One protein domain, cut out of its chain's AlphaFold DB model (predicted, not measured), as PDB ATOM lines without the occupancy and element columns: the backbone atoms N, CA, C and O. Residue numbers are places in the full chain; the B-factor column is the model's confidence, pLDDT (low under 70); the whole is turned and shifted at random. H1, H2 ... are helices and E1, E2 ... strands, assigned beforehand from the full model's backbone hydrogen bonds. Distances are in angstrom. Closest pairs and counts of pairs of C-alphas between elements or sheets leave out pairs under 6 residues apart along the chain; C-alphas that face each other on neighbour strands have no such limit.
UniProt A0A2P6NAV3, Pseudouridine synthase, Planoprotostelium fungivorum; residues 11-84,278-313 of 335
ATOM      1  N   ASN A  11     -27.108 -50.774  52.346       81.25
ATOM      2  CA  ASN A  11     -27.220 -49.560  51.536       81.25
ATOM      3  C   ASN A  11     -25.917 -48.748  51.465       81.25
ATOM      4  O   ASN A  11     -25.798 -47.876  50.612       81.25
ATOM      5  N   GLN A  12     -24.940 -49.043  52.324       86.69
ATOM      6  CA  GLN A  12     -23.631 -48.386  52.369       86.69
ATOM      7  C   GLN A  12     -22.533 -49.196  51.669       86.69
ATOM      8  O   GLN A  12     -21.377 -48.772  51.632       86.69
ATOM      9  N   ILE A  13     -22.859 -50.376  51.128       91.06
ATOM     10  CA  ILE A  13     -21.901 -51.195  50.379       91.06
ATOM     11  C   ILE A  13     -21.636 -50.528  49.018       91.06
ATOM     12  O   ILE A  13     -22.592 -50.273  48.286       91.06
ATOM     13  N   PRO A  14     -20.368 -50.295  48.623       93.38
ATOM     14  CA  PRO A  14     -20.028 -49.728  47.333       93.38
ATOM     15  C   PRO A  14     -20.528 -50.600  46.185       93.38
ATOM     16  O   PRO A  14     -20.427 -51.832  46.195       93.38
ATOM     17  N   LEU A  15     -21.061 -49.954  45.156       92.06
ATOM     18  CA  LEU A  15     -21.672 -50.619  44.011       92.06
ATOM     19  C   LEU A  15     -21.064 -50.093  42.724       92.06
ATOM     20  O   LEU A  15     -20.573 -48.979  42.652       92.06
ATOM     21  N   ARG A  16     -21.165 -50.869  41.646       92.25
ATOM     22  CA  ARG A  16     -20.934 -50.293  40.316       92.25
ATOM     23  C   ARG A  16     -21.984 -49.220  40.038       92.25
ATOM     24  O   ARG A  16     -23.165 -49.494  40.265       92.25
ATOM     25  N   LEU A  17     -21.592 -48.103  39.428       91.50
ATOM     26  CA  LEU A  17     -22.488 -47.002  39.053       91.50
ATOM     27  C   LEU A  17     -23.757 -47.501  38.349       91.50
ATOM     28  O   LEU A  17     -24.867 -47.131  38.719       91.50
ATOM     29  N   ARG A  18     -23.632 -48.434  37.394       91.38
ATOM     30  CA  ARG A  18     -24.809 -49.019  36.725       91.38
ATOM     31  C   ARG A  18     -25.789 -49.689  37.693       91.38
ATOM     32  O   ARG A  18     -26.997 -49.552  37.528       91.38
ATOM     33  N   LYS A  19     -25.283 -50.463  38.660       89.00
ATOM     34  CA  LYS A  19     -26.119 -51.169  39.643       89.00
ATOM     35  C   LYS A  19     -26.759 -50.169  40.601       89.00
ATOM     36  O   LYS A  19     -27.945 -50.317  40.869       89.00
ATOM     37  N   TYR A  20     -26.013 -49.152  41.034       90.44
ATOM     38  CA  TYR A  20     -26.542 -48.047  41.832       90.44
ATOM     39  C   TYR A  20     -27.717 -47.366  41.112       90.44
ATOM     40  O   TYR A  20     -28.839 -47.375  41.611       90.44
ATOM     41  N   MET A  21     -27.514 -46.919  39.868       90.56
ATOM     42  CA  MET A  21     -28.572 -46.307  39.054       90.56
ATOM     43  C   MET A  21     -29.787 -47.225  38.877       90.56
ATOM     44  O   MET A  21     -30.924 -46.778  38.988       90.56
ATOM     45  N   SER A  22     -29.565 -48.520  38.639       87.38
ATOM     46  CA  SER A  22     -30.644 -49.503  38.484       87.38
ATOM     47  C   SER A  22     -31.466 -49.709  39.761       87.38
ATOM     48  O   SER A  22     -32.652 -50.024  39.654       87.38
ATOM     49  N   LEU A  23     -30.867 -49.559  40.946       83.69
ATOM     50  CA  LEU A  23     -31.563 -49.672  42.229       83.69
ATOM     51  C   LEU A  23     -32.314 -48.387  42.587       83.69
ATOM     52  O   LEU A  23     -33.458 -48.466  43.030       83.69
ATOM     53  N   HIS A  24     -31.695 -47.234  42.340       85.62
ATOM     54  CA  HIS A  24     -32.151 -45.939  42.844       85.62
ATOM     55  C   HIS A  24     -32.905 -45.083  41.822       85.62
ATOM     56  O   HIS A  24     -33.356 -44.001  42.168       85.62
ATOM     57  N   THR A  25     -33.077 -45.551  40.583       87.75
ATOM     58  CA  THR A  25     -33.875 -44.861  39.557       87.75
ATOM     59  C   THR A  25     -34.821 -45.828  38.838       87.75
ATOM     60  O   THR A  25     -34.631 -47.047  38.870       87.75
ATOM     61  N   PHE A  26     -35.823 -45.287  38.141       85.75
ATOM     62  CA  PHE A  26     -36.688 -46.044  37.225       85.75
ATOM     63  C   PHE A  26     -36.101 -46.182  35.809       85.75
ATOM     64  O   PHE A  26     -36.772 -46.680  34.904       85.75
ATOM     65  N   LEU A  27     -34.856 -45.749  35.591       87.19
ATOM     66  CA  LEU A  27     -34.227 -45.803  34.277       87.19
ATOM     67  C   LEU A  27     -33.894 -47.244  33.877       87.19
ATOM     68  O   LEU A  27     -33.335 -48.030  34.645       87.19
ATOM     69  N   SER A  28     -34.176 -47.578  32.621       84.69
ATOM     70  CA  SER A  28     -33.711 -48.816  32.000       84.69
ATOM     71  C   SER A  28     -32.190 -48.812  31.811       84.69
ATOM     72  O   SER A  28     -31.552 -47.767  31.692       84.69
ATOM     73  N   ASN A  29     -31.589 -49.999  31.667       85.75
ATOM     74  CA  ASN A  29     -30.158 -50.125  31.353       85.75
ATOM     75  C   ASN A  29     -29.746 -49.374  30.076       85.75
ATOM     76  O   ASN A  29     -28.597 -48.948  29.968       85.75
ATOM     77  N   LYS A  30     -30.661 -49.241  29.105       86.81
ATOM     78  CA  LYS A  30     -30.437 -48.446  27.897       86.81
ATOM     79  C   LYS A  30     -30.389 -46.959  28.244       86.81
ATOM     80  O   LYS A  30     -29.372 -46.341  27.982       86.81
ATOM     81  N   GLN A  31     -31.394 -46.436  28.948       91.06
ATOM     82  CA  GLN A  31     -31.425 -45.032  29.377       91.06
ATOM     83  C   GLN A  31     -30.232 -44.651  30.266       91.06
ATOM     84  O   GLN A  31     -29.660 -43.587  30.080       91.06
ATOM     85  N   ILE A  32     -29.810 -45.524  31.190       91.75
ATOM     86  CA  ILE A  32     -28.608 -45.300  32.017       91.75
ATOM     87  C   ILE A  32     -27.358 -45.195  31.134       91.75
ATOM     88  O   ILE A  32     -26.489 -44.360  31.377       91.75
ATOM     89  N   ARG A  33     -27.256 -46.047  30.106       91.81
ATOM     90  CA  ARG A  33     -26.153 -45.993  29.143       91.81
ATOM     91  C   ARG A  33     -26.189 -44.714  28.328       91.81
ATOM     92  O   ARG A  33     -25.160 -44.062  28.227       91.81
ATOM     93  N   ASP A  34     -27.345 -44.365  27.793       92.38
ATOM     94  CA  ASP A  34     -27.508 -43.189  26.948       92.38
ATOM     95  C   ASP A  34     -27.193 -41.912  27.746       92.38
ATOM     96  O   ASP A  34     -26.433 -41.081  27.264       92.38
ATOM     97  N   ALA A  35     -27.650 -41.818  29.003       92.50
ATOM     98  CA  ALA A  35     -27.343 -40.702  29.902       92.50
ATOM     99  C   ALA A  35     -25.846 -40.583  30.235       92.50
ATOM    100  O   ALA A  35     -25.316 -39.478  30.324       92.50
ATOM    101  N   TRP A  36     -25.146 -41.709  30.406       91.12
ATOM    102  CA  TRP A  36     -23.688 -41.703  30.560       91.12
ATOM    103  C   TRP A  36     -22.991 -41.221  29.285       91.12
ATOM    104  O   TRP A  36     -22.116 -40.364  29.338       91.12
ATOM    105  N   MET A  37     -23.396 -41.753  28.128       89.88
ATOM    106  CA  MET A  37     -22.789 -41.418  26.836       89.88
ATOM    107  C   MET A  37     -23.040 -39.963  26.424       89.88
ATOM    108  O   MET A  37     -22.195 -39.378  25.754       89.88
ATOM    109  N   SER A  38     -24.169 -39.373  26.823       92.44
ATOM    110  CA  SER A  38     -24.485 -37.964  26.573       92.44
ATOM    111  C   SER A  38     -23.806 -36.995  27.546       92.44
ATOM    112  O   SER A  38     -23.955 -35.787  27.384       92.44
ATOM    113  N   GLY A  39     -23.105 -37.498  28.573       88.75
ATOM    114  CA  GLY A  39     -22.540 -36.677  29.650       88.75
ATOM    115  C   GLY A  39     -23.590 -36.123  30.620       88.75
ATOM    116  O   GLY A  39     -23.286 -35.250  31.420       88.75
ATOM    117  N   SER A  40     -24.828 -36.616  30.558       92.44
ATOM    118  CA  SER A  40     -25.919 -36.205  31.447       92.44
ATOM    119  C   SER A  40     -25.873 -36.896  32.812       92.44
ATOM    120  O   SER A  40     -26.584 -36.474  33.719       92.44
ATOM    121  N   LEU A  41     -25.103 -37.978  32.945       92.56
ATOM    122  CA  LEU A  41     -24.886 -38.713  34.189       92.56
ATOM    123  C   LEU A  41     -23.464 -38.464  34.694       92.56
ATOM    124  O   LEU A  41     -22.501 -38.854  34.035       92.56
ATOM    125  N   GLU A  42     -23.346 -37.880  35.882       89.69
ATOM    126  CA  GLU A  42     -22.072 -37.499  36.495       89.69
ATOM    127  C   GLU A  42     -21.950 -38.085  37.909       89.69
ATOM    128  O   GLU A  42     -22.945 -38.306  38.602       89.69
ATOM    129  N   VAL A  43     -20.713 -38.340  38.338       89.94
ATOM    130  CA  VAL A  43     -20.374 -38.768  39.703       89.94
ATOM    131  C   VAL A  43     -19.490 -37.692  40.310       89.94
ATOM    132  O   VAL A  43     -18.417 -37.413  39.776       89.94
ATOM    133  N   VAL A  44     -19.937 -37.097  41.410       88.75
ATOM    134  CA  VAL A  44     -19.195 -36.085  42.163       88.75
ATOM    135  C   VAL A  44     -18.690 -36.722  43.450       88.75
ATOM    136  O   VAL A  44     -19.481 -37.121  44.305       88.75
ATOM    137  N   THR A  45     -17.372 -36.838  43.566       87.88
ATOM    138  CA  THR A  45     -16.688 -37.349  44.760       87.88
ATOM    139  C   THR A  45     -16.438 -36.203  45.753       87.88
ATOM    140  O   THR A  45     -16.382 -35.041  45.332       87.88
ATOM    141  N   PRO A  46     -16.230 -36.485  47.055       83.62
ATOM    142  CA  PRO A  46     -15.915 -35.450  48.048       83.62
ATOM    143  C   PRO A  46     -14.687 -34.598  47.695       83.62
ATOM    144  O   PRO A  46     -14.628 -33.414  48.015       83.62
ATOM    145  N   GLU A  47     -13.714 -35.196  47.013       78.38
ATOM    146  CA  GLU A  47     -12.435 -34.574  46.657       78.38
ATOM    147  C   GLU A  47     -12.497 -33.808  45.324       78.38
ATOM    148  O   GLU A  47     -11.484 -33.280  44.861       78.38
ATOM    149  N   GLY A  48     -13.657 -33.789  44.653       68.69
ATOM    150  CA  GLY A  48     -13.845 -33.170  43.334       68.69
ATOM    151  C   GLY A  48     -12.997 -33.786  42.213       68.69
ATOM    152  O   GLY A  48     -13.005 -33.293  41.086       68.69
ATOM    153  N   SER A  49     -12.254 -34.852  42.510       55.53
ATOM    154  CA  SER A  49     -11.312 -35.509  41.614       55.53
ATOM    155  C   SER A  49     -11.902 -36.821  41.098       55.53
ATOM    156  O   SER A  49     -12.538 -37.583  41.831       55.53
ATOM    157  N   GLN A  50     -11.690 -37.091  39.807       54.81
ATOM    158  CA  GLN A  50     -11.877 -38.432  39.264       54.81
ATOM    159  C   GLN A  50     -10.700 -39.276  39.744       54.81
ATOM    160  O   GLN A  50      -9.552 -38.969  39.419       54.81
ATOM    161  N   GLU A  51     -10.974 -40.327  40.519       57.38
ATOM    162  CA  GLU A  51      -9.968 -41.351  40.791       57.38
ATOM    163  C   GLU A  51      -9.346 -41.813  39.467       57.38
ATOM    164  O   GLU A  51     -10.066 -41.910  38.462       57.38
ATOM    165  N   PRO A  52      -8.035 -42.110  39.436       53.25
ATOM    166  CA  PRO A  52      -7.416 -42.617  38.228       53.25
ATOM    167  C   PRO A  52      -8.215 -43.835  37.747       53.25
ATOM    168  O   PRO A  52      -8.439 -44.769  38.526       53.25
ATOM    169  N   PRO A  53      -8.687 -43.835  36.488       60.88
ATOM    170  CA  PRO A  53      -9.506 -44.918  35.988       60.88
ATOM    171  C   PRO A  53      -8.711 -46.215  36.077       60.88
ATOM    172  O   PRO A  53      -7.692 -46.394  35.410       60.88
ATOM    173  N   LEU A  54      -9.194 -47.152  36.887       67.50
ATOM    174  CA  LEU A  54      -8.772 -48.536  36.758       67.50
ATOM    175  C   LEU A  54      -9.207 -48.996  35.371       67.50
ATOM    176  O   LEU A  54     -10.391 -48.921  35.055       67.50
ATOM    177  N   GLU A  55      -8.266 -49.478  34.561       66.06
ATOM    178  CA  GLU A  55      -8.478 -49.854  33.151       66.06
ATOM    179  C   GLU A  55      -9.735 -50.735  32.950       66.06
ATOM    180  O   GLU A  55     -10.483 -50.585  31.987       66.06
ATOM    181  N   ASP A  56     -10.045 -51.584  33.940       67.56
ATOM    182  CA  ASP A  56     -11.197 -52.497  33.955       67.56
ATOM    183  C   ASP A  56     -12.509 -51.922  34.557       67.56
ATOM    184  O   ASP A  56     -13.558 -52.593  34.516       67.56
ATOM    185  N   LEU A  57     -12.477 -50.731  35.168       72.38
ATOM    186  CA  LEU A  57     -13.565 -50.080  35.922       72.38
ATOM    187  C   LEU A  57     -13.803 -48.633  35.462       72.38
ATOM    188  O   LEU A  57     -13.857 -47.706  36.264       72.38
ATOM    189  N   ILE A  58     -13.994 -48.457  34.158       76.94
ATOM    190  CA  ILE A  58     -14.276 -47.150  33.561       76.94
ATOM    191  C   ILE A  58     -15.789 -46.952  33.376       76.94
ATOM    192  O   ILE A  58     -16.535 -47.875  33.014       76.94
ATOM    193  N   GLY A  59     -16.236 -45.728  33.641       85.00
ATOM    194  CA  GLY A  59     -17.596 -45.242  33.447       85.00
ATOM    195  C   GLY A  59     -18.654 -46.011  34.225       85.00
ATOM    196  O   GLY A  59     -18.622 -46.090  35.444       85.00
ATOM    197  N   LEU A  60     -19.602 -46.651  33.541       88.00
ATOM    198  CA  LEU A  60     -20.677 -47.403  34.210       88.00
ATOM    199  C   LEU A  60     -20.199 -48.592  35.070       88.00
ATOM    200  O   LEU A  60     -21.011 -49.214  35.767       88.00
ATOM    201  N   ARG A  61     -18.914 -48.953  34.976       87.62
ATOM    202  CA  ARG A  61     -18.265 -49.988  35.792       87.62
ATOM    203  C   ARG A  61     -17.540 -49.422  37.012       87.62
ATOM    204  O   ARG A  61     -17.176 -50.237  37.859       87.62
ATOM    205  N   SER A  62     -17.356 -48.104  37.101       88.25
ATOM    206  CA  SER A  62     -16.771 -47.424  38.256       88.25
ATOM    207  C   SER A  62     -17.532 -47.777  39.527       88.25
ATOM    208  O   SER A  62     -18.751 -47.986  39.488       88.25
ATOM    209  N   ILE A  63     -16.802 -47.896  40.631       91.69
ATOM    210  CA  ILE A  63     -17.392 -48.113  41.946       91.69
ATOM    211  C   ILE A  63     -17.809 -46.754  42.497       91.69
ATOM    212  O   ILE A  63     -17.037 -45.805  42.436       91.69
ATOM    213  N   VAL A  64     -19.042 -46.683  42.982       91.75
ATOM    214  CA  VAL A  64     -19.588 -45.531  43.689       91.75
ATOM    215  C   VAL A  64     -19.858 -45.907  45.137       91.75
ATOM    216  O   VAL A  64     -20.232 -47.050  45.430       91.75
ATOM    217  N   PHE A  65     -19.666 -44.939  46.018       91.94
ATOM    218  CA  PHE A  65     -19.750 -45.042  47.466       91.94
ATOM    219  C   PHE A  65     -21.014 -44.308  47.931       91.94
ATOM    220  O   PHE A  65     -21.014 -43.079  47.961       91.94
ATOM    221  N   PRO A  66     -22.109 -45.023  48.258       89.19
ATOM    222  CA  PRO A  66     -23.411 -44.406  48.541       89.19
ATOM    223  C   PRO A  66     -23.418 -43.377  49.678       89.19
ATOM    224  O   PRO A  66     -24.305 -42.533  49.730       89.19
ATOM    225  N   ASP A  67     -22.462 -43.467  50.602       87.69
ATOM    226  CA  ASP A  67     -22.326 -42.588  51.765       87.69
ATOM    227  C   ASP A  67     -21.506 -41.317  51.498       87.69
ATOM    228  O   ASP A  67     -21.495 -40.421  52.341       87.69
ATOM    229  N   SER A  68     -20.835 -41.213  50.348       88.94
ATOM    230  CA  SER A  68     -19.924 -40.097  50.060       88.94
ATOM    231  C   SER A  68     -20.014 -39.533  48.641       88.94
ATOM    232  O   SER A  68     -19.761 -38.346  48.450       88.94
ATOM    233  N   ASP A  69     -20.399 -40.332  47.647       91.06
ATOM    234  CA  ASP A  69     -20.572 -39.864  46.272       91.06
ATOM    235  C   ASP A  69     -21.950 -39.235  46.054       91.06
ATOM    236  O   ASP A  69     -22.982 -39.791  46.432       91.06
ATOM    237  N   VAL A  70     -21.978 -38.113  45.333       90.94
ATOM    238  CA  VAL A  70     -23.211 -37.513  44.817       90.94
ATOM    239  C   VAL A  70     -23.340 -37.853  43.340       90.94
ATOM    240  O   VAL A  70     -22.503 -37.484  42.517       90.94
ATOM    241  N   ILE A  71     -24.414 -38.551  42.982       91.50
ATOM    242  CA  ILE A  71     -24.701 -38.907  41.592       91.50
ATOM    243  C   ILE A  71     -25.662 -37.874  41.008       91.50
ATOM    244  O   ILE A  71     -26.746 -37.658  41.555       91.50
ATOM    245  N   LEU A  72     -25.279 -37.244  39.899       91.75
ATOM    246  CA  LEU A  72     -26.083 -36.230  39.223       91.75
ATOM    247  C   LEU A  72     -26.661 -36.784  37.922       91.75
ATOM    248  O   LEU A  72     -25.942 -37.363  37.112       91.75
ATOM    249  N   LEU A  73     -27.949 -36.550  37.690       91.94
ATOM    250  CA  LEU A  73     -28.609 -36.763  36.408       91.94
ATOM    251  C   LEU A  73     -29.155 -35.424  35.915       91.94
ATOM    252  O   LEU A  73     -29.967 -34.796  36.590       91.94
ATOM    253  N   ASN A  74     -28.706 -34.970  34.746       92.94
ATOM    254  CA  ASN A  74     -29.006 -33.637  34.215       92.94
ATOM    255  C   ASN A  74     -28.677 -32.522  35.226       92.94
ATOM    256  O   ASN A  74     -29.461 -31.591  35.411       92.94
ATOM    257  N   LYS A  75     -27.520 -32.636  35.896       91.00
ATOM    258  CA  LYS A  75     -27.034 -31.718  36.948       91.00
ATOM    259  C   LYS A  75     -27.889 -31.664  38.221       91.00
ATOM    260  O   LYS A  75     -27.668 -30.798  39.061       91.00
ATOM    261  N   GLN A  76     -28.850 -32.571  38.377       92.31
ATOM    262  CA  GLN A  76     -29.666 -32.691  39.583       92.31
ATOM    263  C   GLN A  76     -29.260 -33.942  40.364       92.31
ATOM    264  O   GLN A  76     -29.089 -34.995  39.743       92.31
ATOM    265  N   PRO A  77     -29.109 -33.868  41.696       91.12
ATOM    266  CA  PRO A  77     -28.794 -35.040  42.499       91.12
ATOM    267  C   PRO A  77     -29.924 -36.059  42.401       91.12
ATOM    268  O   PRO A  77     -31.098 -35.724  42.564       91.12
ATOM    269  N   ILE A  78     -29.571 -37.317  42.140       89.12
ATOM    270  CA  ILE A  78     -30.555 -38.391  42.217       89.12
ATOM    271  C   ILE A  78     -30.831 -38.707  43.682       89.12
ATOM    272  O   ILE A  78     -29.935 -39.050  44.451       89.12
ATOM    273  N   LEU A  79     -32.098 -38.599  44.064       79.44
ATOM    274  CA  LEU A  79     -32.555 -39.059  45.363       79.44
ATOM    275  C   LEU A  79     -32.871 -40.557  45.258       79.44
ATOM    276  O   LEU A  79     -33.584 -40.958  44.331       79.44
ATOM    277  N   PRO A  80     -32.347 -41.399  46.165       75.31
ATOM    278  CA  PRO A  80     -32.745 -42.794  46.257       75.31
ATOM    279  C   PRO A  80     -34.267 -42.929  46.333       75.31
ATOM    280  O   PRO A  80     -34.894 -42.326  47.199       75.31
ATOM    281  N   ILE A  81     -34.854 -43.745  45.453       79.12
ATOM    282  CA  ILE A  81     -36.284 -44.070  45.539       79.12
ATOM    283  C   ILE A  81     -36.550 -44.784  46.878       79.12
ATOM    284  O   ILE A  81     -35.907 -45.810  47.141       79.12
ATOM    285  N   PRO A  82     -37.487 -44.296  47.712       78.19
ATOM    286  CA  PRO A  82     -37.883 -44.978  48.936       78.19
ATOM    287  C   PRO A  82     -38.373 -46.408  48.653       78.19
ATOM    288  O   PRO A  82     -39.071 -46.631  47.660       78.19
ATOM    289  N   PRO A  83     -38.087 -47.397  49.523       73.12
ATOM    290  CA  PRO A  83     -38.540 -48.777  49.323       73.12
ATOM    291  C   PRO A  83     -40.053 -48.915  49.090       73.12
ATOM    292  O   PRO A  83     -40.485 -49.815  48.373       73.12
ATOM    293  N   GLN A  84     -40.858 -48.015  49.663       80.25
ATOM    294  CA  GLN A  84     -42.315 -47.990  49.517       80.25
ATOM    295  C   GLN A  84     -42.761 -47.584  48.107       80.25
ATOM    296  O   GLN A  84     -43.782 -48.067  47.626       80.25
ATOM    297  N   GLY A 278     -28.192 -61.866  53.379       81.38
ATOM    298  CA  GLY A 278     -26.810 -61.730  53.855       81.38
ATOM    299  C   GLY A 278     -25.768 -62.355  52.921       81.38
ATOM    300  O   GLY A 278     -24.698 -61.783  52.726       81.38
ATOM    301  N   GLN A 279     -26.091 -63.465  52.243       79.94
ATOM    302  CA  GLN A 279     -25.178 -64.070  51.265       79.94
ATOM    303  C   GLN A 279     -24.922 -63.157  50.053       79.94
ATOM    304  O   GLN A 279     -23.841 -63.200  49.452       79.94
ATOM    305  N   VAL A 280     -25.903 -62.343  49.651       82.00
ATOM    306  CA  VAL A 280     -25.729 -61.384  48.551       82.00
ATOM    307  C   VAL A 280     -24.745 -60.300  48.960       82.00
ATOM    308  O   VAL A 280     -23.838 -59.986  48.186       82.00
ATOM    309  N   ASP A 281     -24.871 -59.786  50.178       85.31
ATOM    310  CA  ASP A 281     -23.982 -58.751  50.703       85.31
ATOM    311  C   ASP A 281     -22.562 -59.273  50.901       85.31
ATOM    312  O   ASP A 281     -21.602 -58.651  50.441       85.31
ATOM    313  N   GLU A 282     -22.414 -60.489  51.423       84.06
ATOM    314  CA  GLU A 282     -21.121 -61.165  51.488       84.06
ATOM    315  C   GLU A 282     -20.506 -61.354  50.089       84.06
ATOM    316  O   GLU A 282     -19.314 -61.119  49.876       84.06
ATOM    317  N   SER A 283     -21.320 -61.723  49.094       83.56
ATOM    318  CA  SER A 283     -20.867 -61.881  47.707       83.56
ATOM    319  C   SER A 283     -20.414 -60.554  47.089       83.56
ATOM    320  O   SER A 283     -19.426 -60.537  46.346       83.56
ATOM    321  N   ARG A 284     -21.098 -59.444  47.400       88.12
ATOM    322  CA  ARG A 284     -20.708 -58.087  46.983       88.12
ATOM    323  C   ARG A 284     -19.379 -57.696  47.610       88.12
ATOM    324  O   ARG A 284     -18.448 -57.358  46.881       88.12
ATOM    325  N   VAL A 285     -19.248 -57.841  48.925       90.00
ATOM    326  CA  VAL A 285     -18.009 -57.534  49.648       90.00
ATOM    327  C   VAL A 285     -16.851 -58.402  49.163       90.00
ATOM    328  O   VAL A 285     -15.760 -57.898  48.906       90.00
ATOM    329  N   LYS A 286     -17.082 -59.690  48.899       89.19
ATOM    330  CA  LYS A 286     -16.083 -60.573  48.281       89.19
ATOM    331  C   LYS A 286     -15.662 -60.093  46.889       89.19
ATOM    332  O   LYS A 286     -14.487 -60.199  46.539       89.19
ATOM    333  N   ALA A 287     -16.590 -59.580  46.082       88.62
ATOM    334  CA  ALA A 287     -16.267 -59.008  44.777       88.62
ATOM    335  C   ALA A 287     -15.442 -57.716  44.899       88.62
ATOM    336  O   ALA A 287     -14.485 -57.553  44.143       88.62
ATOM    337  N   LEU A 288     -15.755 -56.851  45.870       92.19
ATOM    338  CA  LEU A 288     -14.969 -55.653  46.183       92.19
ATOM    339  C   LEU A 288     -13.554 -56.013  46.662       92.19
ATOM    340  O   LEU A 288     -12.581 -55.474  46.140       92.19
ATOM    341  N   ARG A 289     -13.407 -57.010  47.547       92.06
ATOM    342  CA  ARG A 289     -12.085 -57.523  47.954       92.06
ATOM    343  C   ARG A 289     -11.270 -57.967  46.745       92.06
ATOM    344  O   ARG A 289     -10.108 -57.599  46.626       92.06
ATOM    345  N   LYS A 290     -11.871 -58.713  45.811       90.50
ATOM    346  CA  LYS A 290     -11.182 -59.142  44.580       90.50
ATOM    347  C   LYS A 290     -10.684 -57.971  43.733       90.50
ATOM    348  O   LYS A 290      -9.673 -58.130  43.056       90.50
ATOM    349  N   ILE A 291     -11.384 -56.835  43.740       89.81
ATOM    350  CA  ILE A 291     -10.909 -55.618  43.072       89.81
ATOM    351  C   ILE A 291      -9.636 -55.130  43.770       89.81
ATOM    352  O   ILE A 291      -8.615 -55.035  43.100       89.81
ATOM    353  N   VAL A 292      -9.663 -54.948  45.095       90.38
ATOM    354  CA  VAL A 292      -8.494 -54.515  45.893       90.38
ATOM    355  C   VAL A 292      -7.278 -55.427  45.695       90.38
ATOM    356  O   VAL A 292      -6.159 -54.961  45.508       90.38
ATOM    357  N   HIS A 293      -7.474 -56.748  45.707       89.50
ATOM    358  CA  HIS A 293      -6.360 -57.689  45.535       89.50
ATOM    359  C   HIS A 293      -5.741 -57.555  44.144       89.50
ATOM    360  O   HIS A 293      -4.524 -57.453  44.017       89.50
ATOM    361  N   ARG A 294      -6.581 -57.457  43.109       87.50
ATOM    362  CA  ARG A 294      -6.124 -57.282  41.729       87.50
ATOM    363  C   ARG A 294      -5.367 -55.970  41.526       87.50
ATOM    364  O   ARG A 294      -4.416 -55.947  40.754       87.50
ATOM    365  N   THR A 295      -5.792 -54.875  42.159       85.50
ATOM    366  CA  THR A 295      -5.068 -53.600  42.039       85.50
ATOM    367  C   THR A 295      -3.685 -53.714  42.665       85.50
ATOM    368  O   THR A 295      -2.697 -53.407  42.002       85.50
ATOM    369  N   ARG A 296      -3.598 -54.293  43.871       88.06
ATOM    370  CA  ARG A 296      -2.320 -54.526  44.562       88.06
ATOM    371  C   ARG A 296      -1.369 -55.409  43.755       88.06
ATOM    372  O   ARG A 296      -0.192 -55.088  43.649       88.06
ATOM    373  N   GLU A 297      -1.875 -56.481  43.141       86.88
ATOM    374  CA  GLU A 297      -1.096 -57.366  42.253       86.88
ATOM    375  C   GLU A 297      -0.483 -56.622  41.056       86.88
ATOM    376  O   GLU A 297       0.582 -56.998  40.573       86.88
ATOM    377  N   ARG A 298      -1.131 -55.550  40.588       84.62
ATOM    378  CA  ARG A 298      -0.643 -54.690  39.499       84.62
ATOM    379  C   ARG A 298       0.242 -53.536  39.990       84.62
ATOM    380  O   ARG A 298       0.626 -52.694  39.186       84.62
ATOM    381  N   GLY A 299       0.544 -53.470  41.289       83.88
ATOM    382  CA  GLY A 299       1.322 -52.386  41.894       83.88
ATOM    383  C   GLY A 299       0.557 -51.066  42.040       83.88
ATOM    384  O   GLY A 299       1.180 -50.030  42.252       83.88
ATOM    385  N   THR A 300      -0.775 -51.084  41.925       83.50
ATOM    386  CA  THR A 300      -1.638 -49.908  42.115       83.50
ATOM    387  C   THR A 300      -2.552 -50.082  43.330       83.50
ATOM    388  O   THR A 300      -2.755 -51.188  43.831       83.50
ATOM    389  N   TYR A 301      -3.125 -48.984  43.827       84.00
ATOM    390  CA  TYR A 301      -3.995 -48.999  45.005       84.00
ATOM    391  C   TYR A 301      -5.339 -48.356  44.687       84.00
ATOM    392  O   TYR A 301      -5.390 -47.271  44.112       84.00
ATOM    393  N   TYR A 302      -6.422 -49.020  45.093       87.69
ATOM    394  CA  TYR A 302      -7.748 -48.410  45.115       87.69
ATOM    395  C   TYR A 302      -7.957 -47.780  46.495       87.69
ATOM    396  O   TYR A 302      -8.553 -48.400  47.374       87.69
ATOM    397  N   VAL A 303      -7.470 -46.549  46.670       87.75
ATOM    398  CA  VAL A 303      -7.419 -45.853  47.968       87.75
ATOM    399  C   VAL A 303      -8.792 -45.788  48.640       87.75
ATOM    400  O   VAL A 303      -8.949 -46.377  49.708       87.75
ATOM    401  N   ARG A 304      -9.812 -45.214  47.986       89.44
ATOM    402  CA  ARG A 304     -11.148 -45.067  48.593       89.44
ATOM    403  C   ARG A 304     -11.795 -46.397  48.963       89.44
ATOM    404  O   ARG A 304     -12.475 -46.505  49.980       89.44
ATOM    405  N   LEU A 305     -11.591 -47.440  48.152       90.56
ATOM    406  CA  LEU A 305     -12.147 -48.759  48.446       90.56
ATOM    407  C   LEU A 305     -11.454 -49.399  49.651       90.56
ATOM    408  O   LEU A 305     -12.126 -49.998  50.486       90.56
ATOM    409  N   GLU A 306     -10.131 -49.277  49.758       91.56
ATOM    410  CA  GLU A 306      -9.383 -49.762  50.921       91.56
ATOM    411  C   GLU A 306      -9.715 -48.986  52.203       91.56
ATOM    412  O   GLU A 306      -9.835 -49.600  53.265       91.56
ATOM    413  N   GLU A 307      -9.906 -47.670  52.109       90.94
ATOM    414  CA  GLU A 307     -10.385 -46.832  53.212       90.94
ATOM    415  C   GLU A 307     -11.784 -47.245  53.652       90.94
ATOM    416  O   GLU A 307     -11.994 -47.491  54.834       90.94
ATOM    417  N   TRP A 308     -12.702 -47.478  52.712       92.31
ATOM    418  CA  TRP A 308     -14.031 -47.989  53.038       92.31
ATOM    419  C   TRP A 308     -13.975 -49.324  53.800       92.31
ATOM    420  O   TRP A 308     -14.683 -49.501  54.791       92.31
ATOM    421  N   PHE A 309     -13.107 -50.263  53.396       92.19
ATOM    422  CA  PHE A 309     -12.917 -51.518  54.137       92.19
ATOM    423  C   PHE A 309     -12.429 -51.269  55.573       92.19
ATOM    424  O   PHE A 309     -12.921 -51.912  56.502       92.19
ATOM    425  N   ARG A 310     -11.487 -50.336  55.755       90.75
ATOM    426  CA  ARG A 310     -10.951 -49.949  57.066       90.75
ATOM    427  C   ARG A 310     -12.030 -49.317  57.946       90.75
ATOM    428  O   ARG A 310     -12.223 -49.768  59.070       90.75
ATOM    429  N   ASP A 311     -12.754 -48.335  57.419       90.50
ATOM    430  CA  ASP A 311     -13.753 -47.552  58.150       90.50
ATOM    431  C   ASP A 311     -14.949 -48.398  58.580       90.50
ATOM    432  O   ASP A 311     -15.487 -48.231  59.674       90.50
ATOM    433  N   LYS A 312     -15.356 -49.353  57.737       88.75
ATOM    434  CA  LYS A 312     -16.434 -50.294  58.054       88.75
ATOM    435  C   LYS A 312     -15.972 -51.498  58.885       88.75
ATOM    436  O   LYS A 312     -16.790 -52.368  59.180       88.75
ATOM    437  N   GLY A 313     -14.685 -51.582  59.237       86.44
ATOM    438  CA  GLY A 313     -14.121 -52.698  60.005       86.44
ATOM    439  C   GLY A 313     -14.214 -54.048  59.287       86.44
ATOM    440  O   GLY A 313     -14.277 -55.092  59.931       86.44
TER     441      GLY A 313
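What this domain is: This is residues 11 to 84 and 278 to 313 of the 335 residues of the protein "Pseudouridine synthase" of Planoprotostelium fungivorum (UniProt A0A2P6NAV3). A small two-stranded hairpin, E1 and E2, has two short helices near it, H1 over one face and H2 by the end with Leu 41 and Leu 73; a separate pair, the long helix H3 with the shorter H4, makes the other half. Between the two halves the middle is filled by stretches with no named element, among them residues 15 to 16 and 63 to 64, which form a short antiparallel pairing. The printed part has 110 residues, with four named helices and two named strands in the order H1, H2, E1, E2, H3, H4, and the sheet has the order E1 - E2, antiparallel. The class is mostly helix, though under half of the residues, 54 of 110, are in named elements. The whole is compact, with a radius of gyration of the C-alphas of 14.2 A and spans of 36 by 31 by 24 A.

Where its parts are: Strand E1 is residues 41 to 44, 10.1 A long, and E2 is residues 70 to 73, 10.0 A long. Helix H1, residues 17 to 24, begins at C-alpha 17 (-22.488, -47.002, 39.053) and is 10.4 A long. H2 is residues 29 to 37, 12.3 A long. H3, residues 278 to 297, is the longest helix at 28.5 A and begins at C-alpha 278 (-26.810, -61.730, 53.855). H4, residues 303 to 311, is 12.1 A long and ends at C-alpha 311 (-13.753, -47.552, 58.150).

How they stand to each other: E1 and E2 form an antiparallel hairpin, their directions 160 degrees apart. N 44 and O 70 are 2.8 A apart and N 42 and O 72 are 2.9 A apart, both within hydrogen-bond range. The closest C-alphas of H2 and E1 are those of Ala 35 and Leu 41, 5.3 A apart. H1 and H2 touch, with the closest C-alphas, those of Arg 18 and Ile 32, 7.1 A apart, and run opposite ways at a steep tilt of 53 degrees. H1 is apart from E1 and from E2. H3, with residues 288 to 292 alone, only just touches H4, with 3 pairs of C-alphas within 8 A. The closest are those of Val 292 and Glu 306, 7.0 A apart. H3 and H4 run opposite ways at a steep tilt of 46 degrees. Both are apart from H1, H2 and E1. In H1, H2, H3 and H4 every O i to N i+4 pair is within hydrogen-bond range.

The domain as a whole: The two C-alphas farthest apart, those of Gln 84 and Gly 299, are 44.5 A apart. Residues 85 to 277 are not printed, and C-alphas 84 and 278 are 21.2 A apart across the cut. Of the links that are printed whole, E1 to E2, with 25 residues, is long. The mean pLDDT of the printed part is 85.6, and residues 48 to 56 are under 70.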